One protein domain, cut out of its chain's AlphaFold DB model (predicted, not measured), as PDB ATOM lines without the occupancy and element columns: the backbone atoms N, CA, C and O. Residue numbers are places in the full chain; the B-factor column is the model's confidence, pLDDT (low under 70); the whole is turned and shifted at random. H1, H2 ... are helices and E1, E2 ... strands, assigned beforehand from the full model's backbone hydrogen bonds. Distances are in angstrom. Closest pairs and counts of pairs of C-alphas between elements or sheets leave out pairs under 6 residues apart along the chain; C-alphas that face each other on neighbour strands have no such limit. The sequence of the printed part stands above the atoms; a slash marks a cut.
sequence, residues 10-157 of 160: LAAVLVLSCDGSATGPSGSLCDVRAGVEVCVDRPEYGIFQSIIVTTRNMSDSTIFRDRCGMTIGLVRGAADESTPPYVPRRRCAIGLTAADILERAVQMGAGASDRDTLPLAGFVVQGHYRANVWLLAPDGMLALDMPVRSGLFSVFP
ATOM      1  N   LEU A  10     139.006 107.203  82.862       71.75
ATOM      2  CA  LEU A  10     140.022 108.172  82.470       71.75
ATOM      3  C   LEU A  10     141.380 107.479  82.297       71.75
ATOM      4  O   LEU A  10     141.807 106.750  83.178       71.75
ATOM      5  N   ALA A  11     142.093 107.719  81.205       73.06
ATOM      6  CA  ALA A  11     143.479 107.310  81.018       73.06
ATOM      7  C   ALA A  11     144.403 108.514  81.236       73.06
ATOM      8  O   ALA A  11     144.309 109.504  80.515       73.06
ATOM      9  N   ALA A  12     145.314 108.421  82.199       68.50
ATOM     10  CA  ALA A  12     146.347 109.414  82.462       68.50
ATOM     11  C   ALA A  12     147.728 108.817  82.160       68.50
ATOM     12  O   ALA A  12     148.069 107.717  82.605       68.50
ATOM     13  N   VAL A  13     148.526 109.520  81.358       65.94
ATOM     14  CA  VAL A  13     149.734 108.946  80.751       65.94
ATOM     15  C   VAL A  13     151.000 109.326  81.516       65.94
ATOM     16  O   VAL A  13     151.235 110.489  81.756       65.94
ATOM     17  N   LEU A  14     151.853 108.330  81.755       62.00
ATOM     18  CA  LEU A  14     153.299 108.317  81.991       62.00
ATOM     19  C   LEU A  14     153.910 108.611  83.362       62.00
ATOM     20  O   LEU A  14     153.994 109.744  83.828       62.00
ATOM     21  N   VAL A  15     154.574 107.554  83.840       62.06
ATOM     22  CA  VAL A  15     155.879 107.599  84.501       62.06
ATOM     23  C   VAL A  15     156.817 106.577  83.829       62.06
ATOM     24  O   VAL A  15     156.387 105.461  83.518       62.06
ATOM     25  N   LEU A  16     158.080 106.947  83.586       62.22
ATOM     26  CA  LEU A  16     159.109 106.069  83.015       62.22
ATOM     27  C   LEU A  16     159.862 105.313  84.115       62.22
ATOM     28  O   LEU A  16     160.737 105.867  84.774       62.22
ATOM     29  N   SER A  17     159.577 104.030  84.292       63.09
ATOM     30  CA  SER A  17     160.315 103.185  85.239       63.09
ATOM     31  C   SER A  17     161.539 102.571  84.562       63.09
ATOM     32  O   SER A  17     161.383 101.957  83.508       63.09
ATOM     33  N   CYS A  18     162.727 102.706  85.163       66.94
ATOM     34  CA  CYS A  18     163.916 101.964  84.746       66.94
ATOM     35  C   CYS A  18     163.885 100.584  85.414       66.94
ATOM     36  O   CYS A  18     163.962 100.496  86.639       66.94
ATOM     37  N   ASP A  19     163.772  99.514  84.634       64.44
ATOM     38  CA  ASP A  19     163.755  98.151  85.163       64.44
ATOM     39  C   ASP A  19     165.188  97.616  85.266       64.44
ATOM     40  O   ASP A  19     165.794  97.224  84.271       64.44
ATOM     41  N   GLY A  20     165.748  97.622  86.480       59.28
ATOM     42  CA  GLY A  20     167.105  97.124  86.735       59.28
ATOM     43  C   GLY A  20     167.267  95.604  86.590       59.28
ATOM     44  O   GLY A  20     168.397  95.125  86.625       59.28
ATOM     45  N   SER A  21     166.166  94.858  86.445       60.31
ATOM     46  CA  SER A  21     166.150  93.402  86.240       60.31
ATOM     47  C   SER A  21     165.905  92.995  84.783       60.31
ATOM     48  O   SER A  21     166.118  91.837  84.421       60.31
ATOM     49  N   ALA A  22     165.478  93.936  83.936       66.38
ATOM     50  CA  ALA A  22     165.254  93.683  82.523       66.38
ATOM     51  C   ALA A  22     166.579  93.422  81.792       66.38
ATOM     52  O   ALA A  22     167.576  94.109  82.010       66.38
ATOM     53  N   THR A  23     166.570  92.452  80.878       64.56
ATOM     54  CA  THR A  23     167.750  92.018  80.108       64.56
ATOM     55  C   THR A  23     167.707  92.421  78.631       64.56
ATOM     56  O   THR A  23     168.637  92.113  77.888       64.56
ATOM     57  N   GLY A  24     166.647  93.101  78.185       64.00
ATOM     58  CA  GLY A  24     166.527  93.589  76.814       64.00
ATOM     59  C   GLY A  24     165.173  94.238  76.517       64.00
ATOM     60  O   GLY A  24     164.255  94.163  77.344       64.00
ATOM     61  N   PRO A  25     165.023  94.869  75.337       65.88
ATOM     62  CA  PRO A  25     163.717  95.298  74.855       65.88
ATOM     63  C   PRO A  25     162.801  94.081  74.677       65.88
ATOM     64  O   PRO A  25     163.252  92.974  74.372       65.88
ATOM     65  N   SER A  26     161.502  94.265  74.884       74.38
ATOM     66  CA  SER A  26     160.541  93.177  74.700       74.38
ATOM     67  C   SER A  26     160.305  92.908  73.215       74.38
ATOM     68  O   SER A  26     160.417  93.807  72.386       74.38
ATOM     69  N   GLY A  27     159.901  91.678  72.874       76.38
ATOM     70  CA  GLY A  27     159.557  91.311  71.492       76.38
ATOM     71  C   GLY A  27     158.386  92.110  70.898       76.38
ATOM     72  O   GLY A  27     158.233  92.163  69.683       76.38
ATOM     73  N   SER A  28     157.585  92.759  71.748       86.56
ATOM     74  CA  SER A  28     156.561  93.740  71.375       86.56
ATOM     75  C   SER A  28     156.804  95.050  72.121       86.56
ATOM     76  O   SER A  28     157.105  95.023  73.313       86.56
ATOM     77  N   LEU A  29     156.627  96.190  71.450       90.75
ATOM     78  CA  LEU A  29     156.642  97.529  72.060       90.75
ATOM     79  C   LEU A  29     155.278  97.946  72.623       90.75
ATOM     80  O   LEU A  29     155.172  98.954  73.324       90.75
ATOM     81  N   CYS A  30     154.254  97.153  72.326       91.56
ATOM     82  CA  CYS A  30     152.893  97.302  72.805       91.56
ATOM     83  C   CYS A  30     152.584  96.262  73.879       91.56
ATOM     84  O   CYS A  30     153.059  95.126  73.793       91.56
ATOM     85  N   ASP A  31     151.744  96.628  74.838       90.12
ATOM     86  CA  ASP A  31     151.108  95.684  75.754       90.12
ATOM     87  C   ASP A  31     149.663  96.133  76.046       90.12
ATOM     88  O   ASP A  31     149.318  97.313  75.908       90.12
ATOM     89  N   VAL A  32     148.792  95.168  76.352       88.31
ATOM     90  CA  VAL A  32     147.339  95.355  76.465       88.31
ATOM     91  C   VAL A  32     146.870  94.901  77.834       88.31
ATOM     92  O   VAL A  32     147.044  93.748  78.223       88.31
ATOM     93  N   ARG A  33     146.180  95.786  78.554       85.06
ATOM     94  CA  ARG A  33     145.545  95.447  79.828       85.06
ATOM     95  C   ARG A  33     144.235  96.203  79.994       85.06
ATOM     96  O   ARG A  33     144.139  97.378  79.660       85.06
ATOM     97  N   ALA A  34     143.227  95.510  80.523       83.06
ATOM     98  CA  ALA A  34     141.906  96.073  80.816       83.06
ATOM     99  C   ALA A  34     141.252  96.804  79.621       83.06
ATOM    100  O   ALA A  34     140.615  97.839  79.791       83.06
ATOM    101  N   GLY A  35     141.425  96.276  78.403       86.50
ATOM    102  CA  GLY A  35     140.856  96.878  77.194       86.50
ATOM    103  C   GLY A  35     141.557  98.161  76.735       86.50
ATOM    104  O   GLY A  35     141.008  98.886  75.912       86.50
ATOM    105  N   VAL A  36     142.762  98.448  77.230       88.38
ATOM    106  CA  VAL A  36     143.608  99.553  76.766       88.38
ATOM    107  C   VAL A  36     144.950  98.990  76.315       88.38
ATOM    108  O   VAL A  36     145.567  98.197  77.024       88.38
ATOM    109  N   GLU A  37     145.396  99.394  75.131       92.00
ATOM    110  CA  GLU A  37     146.724  99.093  74.598       92.00
ATOM    111  C   GLU A  37     147.625 100.318  74.747       92.00
ATOM    112  O   GLU A  37     147.207 101.446  74.464       92.00
ATOM    113  N   VAL A  38     148.867 100.098  75.175       90.44
ATOM    114  CA  VAL A  38     149.894 101.137  75.278       90.44
ATOM    115  C   VAL A  38     151.123 100.700  74.497       90.44
ATOM    116  O   VAL A  38     151.682  99.639  74.755       90.44
ATOM    117  N   CYS A  39     151.569 101.547  73.574       91.44
ATOM    118  CA  CYS A  39     152.724 101.303  72.715       91.44
ATOM    119  C   CYS A  39     153.738 102.439  72.807       91.44
ATOM    120  O   CYS A  39     153.354 103.601  72.942       91.44
ATOM    121  N   VAL A  40     155.016 102.116  72.619       90.75
ATOM    122  CA  VAL A  40     156.053 103.095  72.256       90.75
ATOM    123  C   VAL A  40     156.425 102.960  70.780       90.75
ATOM    124  O   VAL A  40     156.282 101.885  70.200       90.75
ATOM    125  N   ASP A  41     156.859 104.052  70.148       91.06
ATOM    126  CA  ASP A  41     157.129 104.086  68.703       91.06
ATOM    127  C   ASP A  41     158.409 103.360  68.282       91.06
ATOM    128  O   ASP A  41     158.505 102.907  67.140       91.06
ATOM    129  N   ARG A  42     159.401 103.267  69.173       89.25
ATOM    130  CA  ARG A  42     160.728 102.733  68.865       89.25
ATOM    131  C   ARG A  42     161.259 101.868  70.009       89.25
ATOM    132  O   ARG A  42     160.923 102.101  71.168       89.25
ATOM    133  N   PRO A  43     162.108 100.877  69.700       88.38
ATOM    134  CA  PRO A  43     162.729 100.041  70.721       88.38
ATOM    135  C   PRO A  43     163.880 100.746  71.445       88.38
ATOM    136  O   PRO A  43     164.323 100.258  72.481       88.38
ATOM    137  N   GLU A  44     164.382 101.867  70.915       88.00
ATOM    138  CA  GLU A  44     165.604 102.520  71.382       88.00
ATOM    139  C   GLU A  44     165.515 104.044  71.257       88.00
ATOM    140  O   GLU A  44     165.036 104.570  70.246       88.00
ATOM    141  N   TYR A  45     166.019 104.748  72.273       86.25
ATOM    142  CA  TYR A  45     166.071 106.207  72.318       86.25
ATOM    143  C   TYR A  45     167.415 106.704  72.853       86.25
ATOM    144  O   TYR A  45     167.997 106.130  73.774       86.25
ATOM    145  N   GLY A  46     167.890 107.816  72.293       83.31
ATOM    146  CA  GLY A  46     168.993 108.592  72.859       83.31
ATOM    147  C   GLY A  46     168.512 109.626  73.881       83.31
ATOM    148  O   GLY A  46     167.332 109.986  73.916       83.31
ATOM    149  N   ILE A  47     169.434 110.165  74.681       74.75
ATOM    150  CA  ILE A  47     169.156 111.347  75.514       74.75
ATOM    151  C   ILE A  47     168.673 112.527  74.650       74.75
ATOM    152  O   ILE A  47     169.050 112.645  73.484       74.75
ATOM    153  N   PHE A  48     167.811 113.386  75.206       78.81
ATOM    154  CA  PHE A  48     167.159 114.514  74.513       78.81
ATOM    155  C   PHE A  48     166.215 114.151  73.355       78.81
ATOM    156  O   PHE A  48     165.573 115.042  72.798       78.81
ATOM    157  N   GLN A  49     166.074 112.871  73.002       86.31
ATOM    158  CA  GLN A  49     165.058 112.440  72.046       86.31
ATOM    159  C   GLN A  49     163.673 112.404  72.686       86.31
ATOM    160  O   GLN A  49     163.524 112.301  73.902       86.31
ATOM    161  N   SER A  50     162.640 112.438  71.850       85.81
ATOM    162  CA  SER A  50     161.270 112.269  72.314       85.81
ATOM    163  C   SER A  50     160.784 110.834  72.138       85.81
ATOM    164  O   SER A  50     160.938 110.254  71.062       85.81
ATOM    165  N   ILE A  51     160.154 110.295  73.180       84.69
ATOM    166  CA  ILE A  51     159.381 109.053  73.127       84.69
ATOM    167  C   ILE A  51     157.969 109.392  72.675       84.69
ATOM    168  O   ILE A  51     157.357 110.308  73.229       84.69
ATOM    169  N   ILE A  52     157.436 108.645  71.712       88.62
ATOM    170  CA  ILE A  52     156.029 108.738  71.339       88.62
ATOM    171  C   ILE A  52     155.290 107.557  71.960       88.62
ATOM    172  O   ILE A  52     155.562 106.401  71.642       88.62
ATOM    173  N   VAL A  53     154.336 107.857  72.837       87.44
ATOM    174  CA  VAL A  53     153.472 106.868  73.487       87.44
ATOM    175  C   VAL A  53     152.105 106.908  72.824       87.44
ATOM    176  O   VAL A  53     151.470 107.960  72.751       87.44
ATOM    177  N   THR A  54     151.644 105.768  72.323       90.44
ATOM    178  CA  THR A  54     150.296 105.619  71.767       90.44
ATOM    179  C   THR A  54     149.425 104.886  72.770       90.44
ATOM    180  O   THR A  54     149.787 103.794  73.200       90.44
ATOM    181  N   THR A  55     148.270 105.460  73.097       89.38
ATOM    182  CA  THR A  55     147.220 104.782  73.866       89.38
ATOM    183  C   THR A  55     146.069 104.475  72.923       89.38
ATOM    184  O   THR A  55     145.563 105.385  72.266       89.38
ATOM    185  N   ARG A  56     145.642 103.214  72.857       91.44
ATOM    186  CA  ARG A  56     144.500 102.782  72.048       91.44
ATOM    187  C   ARG A  56     143.425 102.161  72.930       91.44
ATOM    188  O   ARG A  56     143.710 101.341  73.800       91.44
ATOM    189  N   ASN A  57     142.183 102.559  72.684       91.12
ATOM    190  CA  ASN A  57     141.022 101.955  73.311       91.12
ATOM    191  C   ASN A  57     140.650 100.665  72.572       91.12
ATOM    192  O   ASN A  57     140.155 100.705  71.448       91.12
ATOM    193  N   MET A  58     140.891  99.529  73.215       90.50
ATOM    194  CA  MET A  58     140.538  98.194  72.727       90.50
ATOM    195  C   MET A  58     139.220  97.688  73.333       90.50
ATOM    196  O   MET A  58     138.850  96.539  73.112       90.50
ATOM    197  N   SER A  59     138.537  98.513  74.132       86.00
ATOM    198  CA  SER A  59     137.255  98.187  74.755       86.00
ATOM    199  C   SER A  59     136.073  98.708  73.936       86.00
ATOM    200  O   SER A  59     136.211  99.626  73.127       86.00
ATOM    201  N   ASP A  60     134.886  98.168  74.217       85.06
ATOM    202  CA  ASP A  60     133.619  98.648  73.649       85.06
ATOM    203  C   ASP A  60     133.097  99.922  74.347       85.06
ATOM    204  O   ASP A  60     132.127 100.543  73.908       85.06
ATOM    205  N   SER A  61     133.734 100.319  75.451       83.88
ATOM    206  CA  SER A  61     133.370 101.488  76.248       83.88
ATOM    207  C   SER A  61     134.150 102.719  75.803       83.88
ATOM    208  O   SER A  61     135.248 102.625  75.269       83.88
ATOM    209  N   THR A  62     133.617 103.910  76.069       85.75
ATOM    210  CA  THR A  62     134.394 105.146  75.907       85.75
ATOM    211  C   THR A  62     135.402 105.293  77.045       85.75
ATOM    212  O   THR A  62     135.041 105.122  78.211       85.75
ATOM    213  N   ILE A  63     136.632 105.686  76.714       86.06
ATOM    214  CA  ILE A  63     137.629 106.139  77.689       86.06
ATOM    215  C   ILE A  63     137.957 107.613  77.456       86.06
ATOM    216  O   ILE A  63     137.891 108.101  76.331       86.06
ATOM    217  N   PHE A  64     138.299 108.337  78.513       83.56
ATOM    218  CA  PHE A  64     138.667 109.749  78.443       83.56
ATOM    219  C   PHE A  64     140.155 109.893  78.719       83.56
ATOM    220  O   PHE A  64     140.628 109.465  79.755       83.56
ATOM    221  N   ARG A  65     140.937 110.470  77.822       80.56
ATOM    222  CA  ARG A  65     142.384 110.566  77.997       80.56
ATOM    223  C   ARG A  65     142.796 111.951  78.454       80.56
ATOM    224  O   ARG A  65     142.584 112.917  77.729       80.56
ATOM    225  N   ASP A  66     143.459 112.037  79.595       76.88
ATOM    226  CA  ASP A  66     144.065 113.280  80.048       76.88
ATOM    227  C   ASP A  66     145.316 113.617  79.220       76.88
ATOM    228  O   ASP A  66     146.274 112.843  79.177       76.88
ATOM    229  N   ARG A  67     145.337 114.798  78.593       68.56
ATOM    230  CA  ARG A  67     146.520 115.328  77.887       68.56
ATOM    231  C   ARG A  67     147.553 115.957  78.823       68.56
ATOM    232  O   ARG A  67     148.677 116.237  78.410       68.56
ATOM    233  N   CYS A  68     147.186 116.193  80.079       66.06
ATOM    234  CA  CYS A  68     148.030 116.822  81.086       66.06
ATOM    235  C   CYS A  68     148.869 115.832  81.910       66.06
ATOM    236  O   CYS A  68     149.797 116.268  82.595       66.06
ATOM    237  N   GLY A  69     148.572 114.531  81.843       59.09
ATOM    238  CA  GLY A  69     149.076 113.524  82.783       59.09
ATOM    239  C   GLY A  69     150.564 113.180  82.684       59.09
ATOM    240  O   GLY A  69     151.085 112.525  83.581       59.09
ATOM    241  N   MET A  70     151.264 113.634  81.640       63.53
ATOM    242  CA  MET A  70     152.621 113.182  81.318       63.53
ATOM    243  C   MET A  70     153.704 113.705  82.255       63.53
ATOM    244  O   MET A  70     154.001 114.903  82.286       63.53
ATOM    245  N   THR A  71     154.399 112.786  82.931       62.34
ATOM    246  CA  THR A  71     155.603 113.110  83.696       62.34
ATOM    247  C   THR A  71     156.720 112.083  83.486       62.34
ATOM    248  O   THR A  71     156.491 110.883  83.369       62.34
ATOM    249  N   ILE A  72     157.974 112.541  83.461       60.44
ATOM    250  CA  ILE A  72     159.114 111.639  83.666       60.44
ATOM    251  C   ILE A  72     159.338 111.574  85.170       60.44
ATOM    252  O   ILE A  72     159.965 112.457  85.749       60.44
ATOM    253  N   GLY A  73     158.802 110.547  85.818       57.34
ATOM    254  CA  GLY A  73     159.299 110.126  87.125       57.34
ATOM    255  C   GLY A  73     160.376 109.078  86.891       57.34
ATOM    256  O   GLY A  73     160.069 108.019  86.368       57.34
ATOM    257  N   LEU A  74     161.630 109.372  87.220       57.28
ATOM    258  CA  LEU A  74     162.662 108.339  87.249       57.28
ATOM    259  C   LEU A  74     162.522 107.574  88.559       57.28
ATOM    260  O   LEU A  74     162.883 108.097  89.610       57.28
ATOM    261  N   VAL A  75     162.016 106.347  88.489       55.25
ATOM    262  CA  VAL A  75     162.144 105.395  89.596       55.25
ATOM    263  C   VAL A  75     163.413 104.592  89.339       55.25
ATOM    264  O   VAL A  75     163.524 103.897  88.327       55.25
ATOM    265  N   ARG A  76     164.413 104.788  90.202       50.53
ATOM    266  CA  ARG A  76     165.708 104.106  90.162       50.53
ATOM    267  C   ARG A  76     165.847 103.261  91.419       50.53
ATOM    268  O   ARG A  76     165.871 103.819  92.510       50.53
ATOM    269  N   GLY A  77     166.102 101.973  91.226       42.97
ATOM    270  CA  GLY A  77     166.717 101.133  92.244       42.97
ATOM    271  C   GLY A  77     165.812 100.036  92.787       42.97
ATOM    272  O   GLY A  77     164.774 100.315  93.362       42.97
ATOM    273  N   ALA A  78     166.340  98.818  92.666       33.97
ATOM    274  CA  ALA A  78     166.025  97.621  93.434       33.97
ATOM    275  C   ALA A  78     164.636  96.994  93.233       33.97
ATOM    276  O   ALA A  78     163.628  97.658  93.041       33.97
ATOM    277  N   ALA A  79     164.655  95.662  93.229       38.12
ATOM    278  CA  ALA A  79     163.524  94.747  93.229       38.12
ATOM    279  C   ALA A  79     162.211  95.357  93.773       38.12
ATOM    280  O   ALA A  79     162.178  95.861  94.888       38.12
ATOM    281  N   ASP A  80     161.145  95.252  92.976       38.44
ATOM    282  CA  ASP A  80     159.733  95.550  93.287       38.44
ATOM    283  C   ASP A  80     159.142  96.967  93.141       38.44
ATOM    284  O   ASP A  80     157.916  97.076  93.121       38.44
ATOM    285  N   GLU A  81     159.884  98.035  92.832       46.62
ATOM    286  CA  GLU A  81     159.249  99.346  92.531       46.62
ATOM    287  C   GLU A  81     158.934  99.579  91.031       46.62
ATOM    288  O   GLU A  81     158.945 100.700  90.522       46.62
ATOM    289  N   SER A  82     158.595  98.513  90.288       51.75
ATOM    290  CA  SER A  82     158.230  98.568  88.849       51.75
ATOM    291  C   SER A  82     156.928  99.332  88.544       51.75
ATOM    292  O   SER A  82     156.559  99.512  87.381       51.75
ATOM    293  N   THR A  83     156.214  99.757  89.586       62.66
ATOM    294  CA  THR A  83     154.955 100.497  89.515       62.66
ATOM    295  C   THR A  83     155.178 101.910  90.031       62.66
ATOM    296  O   THR A  83     155.046 102.163  91.227       62.66
ATOM    297  N   PRO A  84     155.535 102.852  89.152       64.75
ATOM    298  CA  PRO A  84     155.755 104.220  89.581       64.75
ATOM    299  C   PRO A  84     154.468 104.847  90.128       64.75
ATOM    300  O   PRO A  84     153.415 104.647  89.519       64.75
ATOM    301  N   PRO A  85     154.525 105.661  91.198       65.25
ATOM    302  CA  PRO A  85     153.328 106.268  91.763       65.25
ATOM    303  C   PRO A  85     152.605 107.122  90.717       65.25
ATOM    304  O   PRO A  85     153.229 107.799  89.898       65.25
ATOM    305  N   TYR A  86     151.277 107.114  90.752       65.56
ATOM    306  CA  TYR A  86     150.478 108.025  89.943       65.56
ATOM    307  C   TYR A  86     150.666 109.472  90.438       65.56
ATOM    308  O   TYR A  86     150.294 109.800  91.566       65.56
ATOM    309  N   VAL A  87     151.252 110.352  89.611       63.66
ATOM    310  CA  VAL A  87     151.522 111.763  89.968       63.66
ATOM    311  C   VAL A  87     150.975 112.725  88.897       63.66
ATOM    312  O   VAL A  87     151.749 113.352  88.174       63.66
ATOM    313  N   PRO A  88     149.647 112.925  88.800       54.50
ATOM    314  CA  PRO A  88     149.031 113.760  87.754       54.50
ATOM    315  C   PRO A  88     149.353 115.259  87.850       54.50
ATOM    316  O   PRO A  88     149.069 116.041  86.949       54.50
ATOM    317  N   ARG A  89     149.933 115.695  88.971       52.09
ATOM    318  CA  ARG A  89     149.936 117.097  89.421       52.09
ATOM    319  C   ARG A  89     151.032 117.982  88.813       52.09
ATOM    320  O   ARG A  89     151.199 119.106  89.274       52.09
ATOM    321  N   ARG A  90     151.845 117.494  87.866       51.69
ATOM    322  CA  ARG A  90     153.112 118.168  87.505       51.69
ATOM    323  C   ARG A  90     153.141 118.957  86.192       51.69
ATOM    324  O   ARG A  90     154.094 119.710  86.026       51.69
ATOM    325  N   ARG A  91     152.148 118.867  85.292       49.91
ATOM    326  CA  ARG A  91     152.195 119.610  84.007       49.91
ATOM    327  C   ARG A  91     151.162 120.720  83.817       49.91
ATOM    328  O   ARG A  91     151.528 121.759  83.284       49.91
ATOM    329  N   CYS A  92     149.911 120.535  84.234       54.66
ATOM    330  CA  CYS A  92     148.866 121.535  83.966       54.66
ATOM    331  C   CYS A  92     148.597 122.500  85.130       54.66
ATOM    332  O   CYS A  92     148.289 123.659  84.870       54.66
ATOM    333  N   ALA A  93     148.750 122.049  86.379       55.75
ATOM    334  CA  ALA A  93     148.865 122.852  87.601       55.75
ATOM    335  C   ALA A  93     149.068 121.913  88.806       55.75
ATOM    336  O   ALA A  93     148.585 120.776  88.806       55.75
ATOM    337  N   ILE A  94     149.742 122.394  89.855       59.03
ATOM    338  CA  ILE A  94     149.738 121.713  91.156       59.03
ATOM    339  C   ILE A  94     148.310 121.805  91.717       59.03
ATOM    340  O   ILE A  94     147.761 122.897  91.800       59.03
ATOM    341  N   GLY A  95     147.720 120.674  92.117       59.75
ATOM    342  CA  GLY A  95     146.411 120.649  92.790       59.75
ATOM    343  C   GLY A  95     145.185 120.424  91.897       59.75
ATOM    344  O   GLY A  95     144.077 120.612  92.381       59.75
ATOM    345  N   LEU A  96     145.361 119.994  90.641       62.97
ATOM    346  CA  LEU A  96     144.238 119.616  89.768       62.97
ATOM    347  C   LEU A  96     143.389 118.490  90.377       62.97
ATOM    348  O   LEU A  96     143.918 117.487  90.870       62.97
ATOM    349  N   THR A  97     142.075 118.670  90.306       68.19
ATOM    350  CA  THR A  97     141.055 117.704  90.712       68.19
ATOM    351  C   THR A  97     140.692 116.765  89.557       68.19
ATOM    352  O   THR A  97     141.048 116.994  88.401       68.19
ATOM    353  N   ALA A  98     139.944 115.699  89.853       66.56
ATOM    354  CA  ALA A  98     139.406 114.796  88.834       66.56
ATOM    355  C   ALA A  98     138.500 115.516  87.820       66.56
ATOM    356  O   ALA A  98     138.510 115.183  86.638       66.56
ATOM    357  N   ALA A  99     137.750 116.523  88.278       71.50
ATOM    358  CA  ALA A  99     136.893 117.338  87.427       71.50
ATOM    359  C   ALA A  99     137.720 118.164  86.431       71.50
ATOM    360  O   ALA A  99     137.426 118.149  85.240       71.50
ATOM    361  N   ASP A 100     138.816 118.779  86.885       72.88
ATOM    362  CA  ASP A 100     139.708 119.542  86.000       72.88
ATOM    363  C   ASP A 100     140.375 118.648  84.941       72.88
ATOM    364  O   ASP A 100     140.625 119.074  83.811       72.88
ATOM    365  N   ILE A 101     140.675 117.397  85.307       70.44
ATOM    366  CA  ILE A 101     141.203 116.382  84.388       70.44
ATOM    367  C   ILE A 101     140.141 116.006  83.345       70.44
ATOM    368  O   ILE A 101     140.446 115.956  82.154       70.44
ATOM    369  N   LEU A 102     138.894 115.783  83.770       73.06
ATOM    370  CA  LEU A 102     137.766 115.470  82.887       73.06
ATOM    371  C   LEU A 102     137.494 116.580  81.868       73.06
ATOM    372  O   LEU A 102     137.306 116.281  80.692       73.06
ATOM    373  N   GLU A 103     137.524 117.844  82.290       74.44
ATOM    374  CA  GLU A 103     137.310 118.998  81.403       74.44
ATOM    375  C   GLU A 103     138.342 119.086  80.269       74.44
ATOM    376  O   GLU A 103     138.059 119.624  79.199       74.44
ATOM    377  N   ARG A 104     139.546 118.553  80.493       73.56
ATOM    378  CA  ARG A 104     140.663 118.592  79.538       73.56
ATOM    379  C   ARG A 104     140.857 117.277  78.792       73.56
ATOM    380  O   ARG A 104     141.752 117.183  77.945       73.56
ATOM    381  N   ALA A 105     140.055 116.265  79.110       77.62
ATOM    382  CA  ALA A 105     140.239 114.935  78.578       77.62
ATOM    383  C   ALA A 105     139.715 114.806  77.143       77.62
ATOM    384  O   ALA A 105     138.674 115.339  76.766       77.62
ATOM    385  N   VAL A 106     140.429 114.025  76.339       84.06
ATOM    386  CA  VAL A 106     140.004 113.630  74.998       84.06
ATOM    387  C   VAL A 106     139.136 112.392  75.096       84.06
ATOM    388  O   VAL A 106     139.573 111.356  75.590       84.06
ATOM    389  N   GLN A 107     137.919 112.467  74.577       88.19
ATOM    390  CA  GLN A 107     137.056 111.301  74.469       88.19
ATOM    391  C   GLN A 107     137.578 110.341  73.388       88.19
ATOM    392  O   GLN A 107     137.755 110.728  72.234       88.19
ATOM    393  N   MET A 108     137.791 109.077  73.747       89.12
ATOM    394  CA  MET A 108     138.242 108.015  72.849       89.12
ATOM    395  C   MET A 108     137.211 106.883  72.825       89.12
ATOM    396  O   MET A 108     137.043 106.147  73.800       89.12
ATOM    397  N   GLY A 109     136.506 106.747  71.699       90.19
ATOM    398  CA  GLY A 109     135.594 105.627  71.444       90.19
ATOM    399  C   GLY A 109     136.330 104.312  71.161       90.19
ATOM    400  O   GLY A 109     137.561 104.270  71.172       90.19
ATOM    401  N   ALA A 110     135.579 103.243  70.897       90.06
ATOM    402  CA  ALA A 110     136.144 101.936  70.562       90.06
ATOM    403  C   ALA A 110     137.068 102.024  69.333       90.06
ATOM    404  O   ALA A 110     136.725 102.646  68.326       90.06
ATOM    405  N   GLY A 111     138.263 101.439  69.429       90.44
ATOM    406  CA  GLY A 111     139.289 101.460  68.380       90.44
ATOM    407  C   GLY A 111     140.025 102.796  68.210       90.44
ATOM    408  O   GLY A 111     141.016 102.849  67.479       90.44
ATOM    409  N   ALA A 112     139.592 103.869  68.881       92.62
ATOM    410  CA  ALA A 112     140.268 105.158  68.806       92.62
ATOM    411  C   ALA A 112     141.649 105.098  69.480       92.62
ATOM    412  O   ALA A 112     141.859 104.383  70.463       92.62
ATOM    413  N   SER A 113     142.592 105.881  68.961       91.38
ATOM    414  CA  SER A 113     143.940 105.998  69.513       91.38
ATOM    415  C   SER A 113     144.400 107.443  69.549       91.38
ATOM    416  O   SER A 113     144.118 108.189  68.612       91.38
ATOM    417  N   ASP A 114     145.182 107.796  70.564       88.56
ATOM    418  CA  ASP A 114     145.815 109.109  70.683       88.56
ATOM    419  C   ASP A 114     147.308 108.964  70.999       88.56
ATOM    420  O   ASP A 114     147.744 107.988  71.624       88.56
ATOM    421  N   ARG A 115     148.099 109.939  70.549       86.88
ATOM    422  CA  ARG A 115     149.563 109.932  70.660       86.88
ATOM    423  C   ARG A 115     150.049 111.054  71.554       86.88
ATOM    424  O   ARG A 115     149.580 112.180  71.471       86.88
ATOM    425  N   ASP A 116     151.033 110.732  72.373       82.06
ATOM    426  CA  ASP A 116     151.690 111.640  73.299       82.06
ATOM    427  C   ASP A 116     153.185 111.666  73.024       82.06
ATOM    428  O   ASP A 116     153.788 110.628  72.772       82.06
ATOM    429  N   THR A 117     153.793 112.848  73.092       83.69
ATOM    430  CA  THR A 117     155.234 113.022  72.876       83.69
ATOM    431  C   THR A 117     155.896 113.473  74.169       83.69
ATOM    432  O   THR A 117     155.564 114.524  74.721       83.69
ATOM    433  N   LEU A 118     156.855 112.683  74.646       79.06
ATOM    434  CA  LEU A 118     157.604 112.944  75.863       79.06
ATOM    435  C   LEU A 118     159.078 113.227  75.548       79.06
ATOM    436  O   LEU A 118     159.778 112.302  75.140       79.06
ATOM    437  N   PRO A 119     159.592 114.438  75.805       78.56
ATOM    438  CA  PRO A 119     161.018 114.703  75.670       78.56
ATOM    439  C   PRO A 119     161.794 114.026  76.806       78.56
ATOM    440  O   PRO A 119     161.551 114.321  77.976       78.56
ATOM    441  N   LEU A 120     162.741 113.147  76.477       77.06
ATOM    442  CA  LEU A 120     163.674 112.575  77.444       77.06
ATOM    443  C   LEU A 120     164.603 113.665  77.974       77.06
ATOM    444  O   LEU A 120     165.390 114.253  77.234       77.06
ATOM    445  N   ALA A 121     164.519 113.939  79.272       70.25
ATOM    446  CA  ALA A 121     165.364 114.938  79.911       70.25
ATOM    447  C   ALA A 121     166.829 114.477  79.995       70.25
ATOM    448  O   ALA A 121     167.100 113.286  80.105       70.25
ATOM    449  N   GLY A 122     167.783 115.412  80.033       63.84
ATOM    450  CA  GLY A 122     169.224 115.099  80.059       63.84
ATOM    451  C   GLY A 122     169.728 114.343  81.299       63.84
ATOM    452  O   GLY A 122     170.887 113.955  81.340       63.84
ATOM    453  N   PHE A 123     168.875 114.136  82.307       67.62
ATOM    454  CA  PHE A 123     169.183 113.374  83.520       67.62
ATOM    455  C   PHE A 123     168.666 111.920  83.477       67.62
ATOM    456  O   PHE A 123     168.812 111.195  84.463       67.62
ATOM    457  N   VAL A 124     168.035 111.481  82.375       71.94
ATOM    458  CA  VAL A 124     167.712 110.057  82.186       71.94
ATOM    459  C   VAL A 124     168.991 109.253  82.006       71.94
ATOM    460  O   VAL A 124     170.016 109.768  81.566       71.94
ATOM    461  N   VAL A 125     168.942 107.983  82.381       74.56
ATOM    462  CA  VAL A 125     170.137 107.154  82.492       74.56
ATOM    463  C   VAL A 125     170.070 105.991  81.528       74.56
ATOM    464  O   VAL A 125     169.006 105.671  81.010       74.56
ATOM    465  N   GLN A 126     171.208 105.347  81.294       79.50
ATOM    466  CA  GLN A 126     171.215 104.133  80.497       79.50
ATOM    467  C   GLN A 126     170.395 103.035  81.178       79.50
ATOM    468  O   GLN A 126     170.577 102.793  82.373       79.50
ATOM    469  N   GLY A 127     169.536 102.357  80.420       79.75
ATOM    470  CA  GLY A 127     168.775 101.218  80.924       79.75
ATOM    471  C   GLY A 127     167.574 100.858  80.062       79.75
ATOM    472  O   GLY A 127     167.366 101.420  78.985       79.75
ATOM    473  N   HIS A 128     166.773  99.919  80.560       82.25
ATOM    474  CA  HIS A 128     165.507  99.539  79.945       82.25
ATOM    475  C   HIS A 128     164.340 100.179  80.685       82.25
ATOM    476  O   HIS A 128     164.300 100.222  81.914       82.25
ATOM    477  N   TYR A 129     163.386 100.676  79.913       81.94
ATOM    478  CA  TYR A 129     162.293 101.511  80.367       81.94
ATOM    479  C   TYR A 129     160.957 101.004  79.840       81.94
ATOM    480  O   TYR A 129     160.895 100.326  78.818       81.94
ATOM    481  N   ARG A 130     159.871 101.374  80.524       83.88
ATOM    482  CA  ARG A 130     158.495 101.221  80.030       83.88
ATOM    483  C   ARG A 130     157.705 102.500  80.246       83.88
ATOM    484  O   ARG A 130     157.936 103.230  81.212       83.88
ATOM    485  N   ALA A 131     156.729 102.728  79.377       84.12
ATOM    486  CA  ALA A 131     155.668 103.690  79.600       84.12
ATOM    487  C   ALA A 131     154.584 103.065  80.487       84.12
ATOM    488  O   ALA A 131     154.113 101.971  80.197       84.12
ATOM    489  N   ASN A 132     154.179 103.758  81.551       82.12
ATOM    490  CA  ASN A 132     153.089 103.340  82.435       82.12
ATOM    491  C   ASN A 132     151.908 104.311  82.297       82.12
ATOM    492  O   ASN A 132     152.080 105.513  82.485       82.12
ATOM    493  N   VAL A 133     150.716 103.807  81.992       83.00
ATOM    494  CA  VAL A 133     149.465 104.569  81.883       83.00
ATOM    495  C   VAL A 133     148.547 104.157  83.023       83.00
ATOM    496  O   VAL A 133     148.154 102.996  83.141       83.00
ATOM    497  N   TRP A 134     148.209 105.119  83.871       82.12
ATOM    498  CA  TRP A 134     147.292 104.919  84.982       82.12
ATOM    499  C   TRP A 134     145.864 105.149  84.513       82.12
ATOM    500  O   TRP A 134     145.565 106.151  83.863       82.12
ATOM    501  N   LEU A 135     144.977 104.218  84.845       82.06
ATOM    502  CA  LEU A 135     143.552 104.373  84.595       82.06
ATOM    503  C   LEU A 135     142.878 104.869  85.872       82.06
ATOM    504  O   LEU A 135     143.085 104.283  86.935       82.06
ATOM    505  N   LEU A 136     142.073 105.923  85.775       79.25
ATOM    506  CA  LEU A 136     141.241 106.442  86.854       79.25
ATOM    507  C   LEU A 136     139.766 106.196  86.574       79.25
ATOM    508  O   LEU A 136     139.301 106.307  85.442       79.25
ATOM    509  N   ALA A 137     139.004 105.911  87.614       79.19
ATOM    510  CA  ALA A 137     137.558 105.923  87.562       79.19
ATOM    511  C   ALA A 137     137.037 107.370  87.386       79.19
ATOM    512  O   ALA A 137     137.787 108.329  87.594       79.19
ATOM    513  N   PRO A 138     135.757 107.562  87.002       74.50
ATOM    514  CA  PRO A 138     135.152 108.894  86.868       74.50
ATOM    515  C   PRO A 138     135.274 109.797  88.100       74.50
ATOM    516  O   PRO A 138     135.218 111.014  87.977       74.50
ATOM    517  N   ASP A 139     135.392 109.206  89.288       75.38
ATOM    518  CA  ASP A 139     135.559 109.913  90.562       75.38
ATOM    519  C   ASP A 139     137.012 110.356  90.824       75.38
ATOM    520  O   ASP A 139     137.293 111.006  91.830       75.38
ATOM    521  N   GLY A 140     137.936 110.033  89.913       69.94
ATOM    522  CA  GLY A 140     139.356 110.360  90.003       69.94
ATOM    523  C   GLY A 140     140.196 109.378  90.808       69.94
ATOM    524  O   GLY A 140     141.409 109.579  90.913       69.94
ATOM    525  N   MET A 141     139.592 108.329  91.365       77.00
ATOM    526  CA  MET A 141     140.325 107.260  92.036       77.00
ATOM    527  C   MET A 141     140.986 106.345  91.011       77.00
ATOM    528  O   MET A 141     140.539 106.256  89.873       77.00
ATOM    529  N   LEU A 142     142.042 105.629  91.400       78.44
ATOM    530  CA  LEU A 142     142.635 104.602  90.544       78.44
ATOM    531  C   LEU A 142     141.575 103.545  90.185       78.44
ATOM    532  O   LEU A 142     141.001 102.914  91.070       78.44
ATOM    533  N   ALA A 143     141.323 103.347  88.889       80.31
ATOM    534  CA  ALA A 143     140.445 102.285  88.394       80.31
ATOM    535  C   ALA A 143     141.111 100.908  88.487       80.31
ATOM    536  O   ALA A 143     140.420  99.894  88.558       80.31
ATOM    537  N   LEU A 144     142.446 100.879  88.459       79.12
ATOM    538  CA  LEU A 144     143.267  99.683  88.593       79.12
ATOM    539  C   LEU A 144     144.350  99.911  89.643       79.12
ATOM    540  O   LEU A 144     144.917 100.997  89.747       79.12
ATOM    541  N   ASP A 145     144.678  98.847  90.362       77.94
ATOM    542  CA  ASP A 145     145.805  98.766  91.294       77.94
ATOM    543  C   ASP A 145     147.167  98.960  90.608       77.94
ATOM    544  O   ASP A 145     148.127  99.416  91.225       77.94
ATOM    545  N   MET A 146     147.241  98.636  89.317       79.50
ATOM    546  CA  MET A 146     148.461  98.642  88.518       79.50
ATOM    547  C   MET A 146     148.235  99.330  87.163       79.50
ATOM    548  O   MET A 146     147.158  99.193  86.574       79.50
ATOM    549  N   PRO A 147     149.252 100.015  86.611       83.00
ATOM    550  CA  PRO A 147     149.131 100.706  85.337       83.00
ATOM    551  C   PRO A 147     149.087  99.725  84.160       83.00
ATOM    552  O   PRO A 147     149.595  98.600  84.227       83.00
ATOM    553  N   VAL A 148     148.533 100.191  83.043       86.56
ATOM    554  CA  VAL A 148     148.732  99.583  81.723       86.56
ATOM    555  C   VAL A 148     150.123  99.979  81.245       86.56
ATOM    556  O   VAL A 148     150.486 101.153  81.308       86.56
ATOM    557  N   ARG A 149     150.934  99.017  80.815       87.44
ATOM    558  CA  ARG A 149     152.344  99.257  80.488       87.44
ATOM    559  C   ARG A 149     152.563  99.147  78.985       87.44
ATOM    560  O   ARG A 149     151.778  98.501  78.312       87.44
ATOM    561  N   SER A 150     153.616  99.768  78.467       87.12
ATOM    562  CA  SER A 150     154.170  99.412  77.159       87.12
ATOM    563  C   SER A 150     155.092  98.198  77.265       87.12
ATOM    564  O   SER A 150     155.438  97.735  78.362       87.12
ATOM    565  N   GLY A 151     155.598  97.765  76.112       85.62
ATOM    566  CA  GLY A 151     156.822  96.978  76.055       85.62
ATOM    567  C   GLY A 151     158.039  97.711  76.639       85.62
ATOM    568  O   GLY A 151     158.026  98.935  76.811       85.62
ATOM    569  N   LEU A 152     159.087  96.942  76.944       86.06
ATOM    570  CA  LEU A 152     160.419  97.439  77.279       86.06
ATOM    571  C   LEU A 152     161.081  98.051  76.049       86.06
ATOM    572  O   LEU A 152     161.134  97.425  74.990       86.06
ATOM    573  N   PHE A 153     161.651  99.232  76.235       86.38
ATOM    574  CA  PHE A 153     162.524  99.900  75.279       86.38
ATOM    575  C   PHE A 153     163.812 100.335  75.973       86.38
ATOM    576  O   PHE A 153     163.868 100.455  77.196       86.38
ATOM    577  N   SER A 154     164.859 100.584  75.203       86.12
ATOM    578  CA  SER A 154     166.165 100.972  75.723       86.12
ATOM    579  C   SER A 154     166.373 102.479  75.634       86.12
ATOM    580  O   SER A 154     166.000 103.116  74.649       86.12
ATOM    581  N   VAL A 155     167.017 103.045  76.650       83.00
ATOM    582  CA  VAL A 155     167.584 104.393  76.600       83.00
ATOM    583  C   VAL A 155     169.092 104.262  76.715       83.00
ATOM    584  O   VAL A 155     169.595 103.628  77.645       83.00
ATOM    585  N   PHE A 156     169.810 104.867  75.775       79.25
ATOM    586  CA  PHE A 156     171.268 104.887  75.760       79.25
ATOM    587  C   PHE A 156     171.779 106.319  75.955       79.25
ATOM    588  O   PHE A 156     171.148 107.269  75.470       79.25
ATOM    589  N   PRO A 157     172.924 106.511  76.639       59.62
ATOM    590  CA  PRO A 157     173.649 107.765  76.535       59.62
ATOM    591  C   PRO A 157     173.976 107.939  75.052       59.62
ATOM    592  O   PRO A 157     174.353 106.972  74.386       59.62
TER     593      PRO A 157
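Overview. This is residues 10 to 157 of the 160 residues of an uncharacterized protein of Gemmatimonadales bacterium (UniProt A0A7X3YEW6). Two sheets, partly face to face, make a barrel-like body: a strongly curled sheet of six strands, whose long strands E9 and E1 cross the middle, and a four-stranded sheet, whose E3 and E5 face them. The curled sheet turns its ends, E6 with E7 and E4 with E10, toward opposite ends of the body; the short helix H1 packs on E6, and the unnamed residues 67 to 97 make a large loop on the E1 side. The printed part has 148 residues, with named elements E1 to E6, H1, then E7 to E10. The class is mostly strand, though under half of the residues are in named elements. It is compact, with a radius of gyration of the C-alphas of 14.5 A, and spans 39 by 32 by 28 A.

Arrangement. The larger sheet, mixed, runs E4, residues 44 to 46, E10, residues 153 to 156, E9, residues 127 to 136, E1, residues 10 to 18, E6, residues 63 to 66, and E7, residues 105 to 108. E9 and E1 are antiparallel, with N 12 and O 134 2.8 A apart. E9 pairs in a staggered way: residues 127 to 129 with E10, in a hairpin with N 129 and O 153 2.8 A apart, and residues 129 to 136 with E1. E4 is parallel to E10, with N 45 and O 154 at 2.9 A, and E1 to E6, with N 11 and O 64 at 2.7 A. E6 and E7 are antiparallel, with N 65 and O 106 at 2.8 A. H1, residues 98 to 103, is on this sheet over E6, at a height over the sheet of 8.5 A, and runs across the strands at 84 degrees on the local plane; the closest C-alphas, of Asp 66 and Ile 101, are 6.1 A apart. In H1 every O i to N i+4 pair is within hydrogen-bond range. The antiparallel second sheet runs E2, residues 30 to 33, E3, residues 36 to 40, E5, residues 50 to 57, and E8, residues 113 to 119. E2 and E3 form a hairpin, with N 31 and O 38 at 3.0 A; N 39 and O 54 of E3 and E5 are at 2.9 A, and N 53 and O 116 of E5 and E8 at 2.8 A. Between the sheets, the closest C-alphas of E3 and E9, those of Val 40 and Ala 131, are 7.4 A apart; E1 and E5 are near each other.

Along the chain. E1 begins at C-alpha 10 (140.022, 108.172, 82.470) and is 24.8 A long. E9 is 28.6 A, E5 22.7 A and E8 20.1 A. E10 ends at C-alpha 156 (171.268, 104.887, 75.760).

Size, cuts and confidence. The C-alphas farthest apart, of Asp 60 and Pro 157, are 41.2 A apart. The printed part has no cut. The links E1 to E2, E6 to H1 and E9 to E10 are long. The mean pLDDT of the printed part is 75.2; 50 residues are under 70, among them 12 to 25 and 67 to 98.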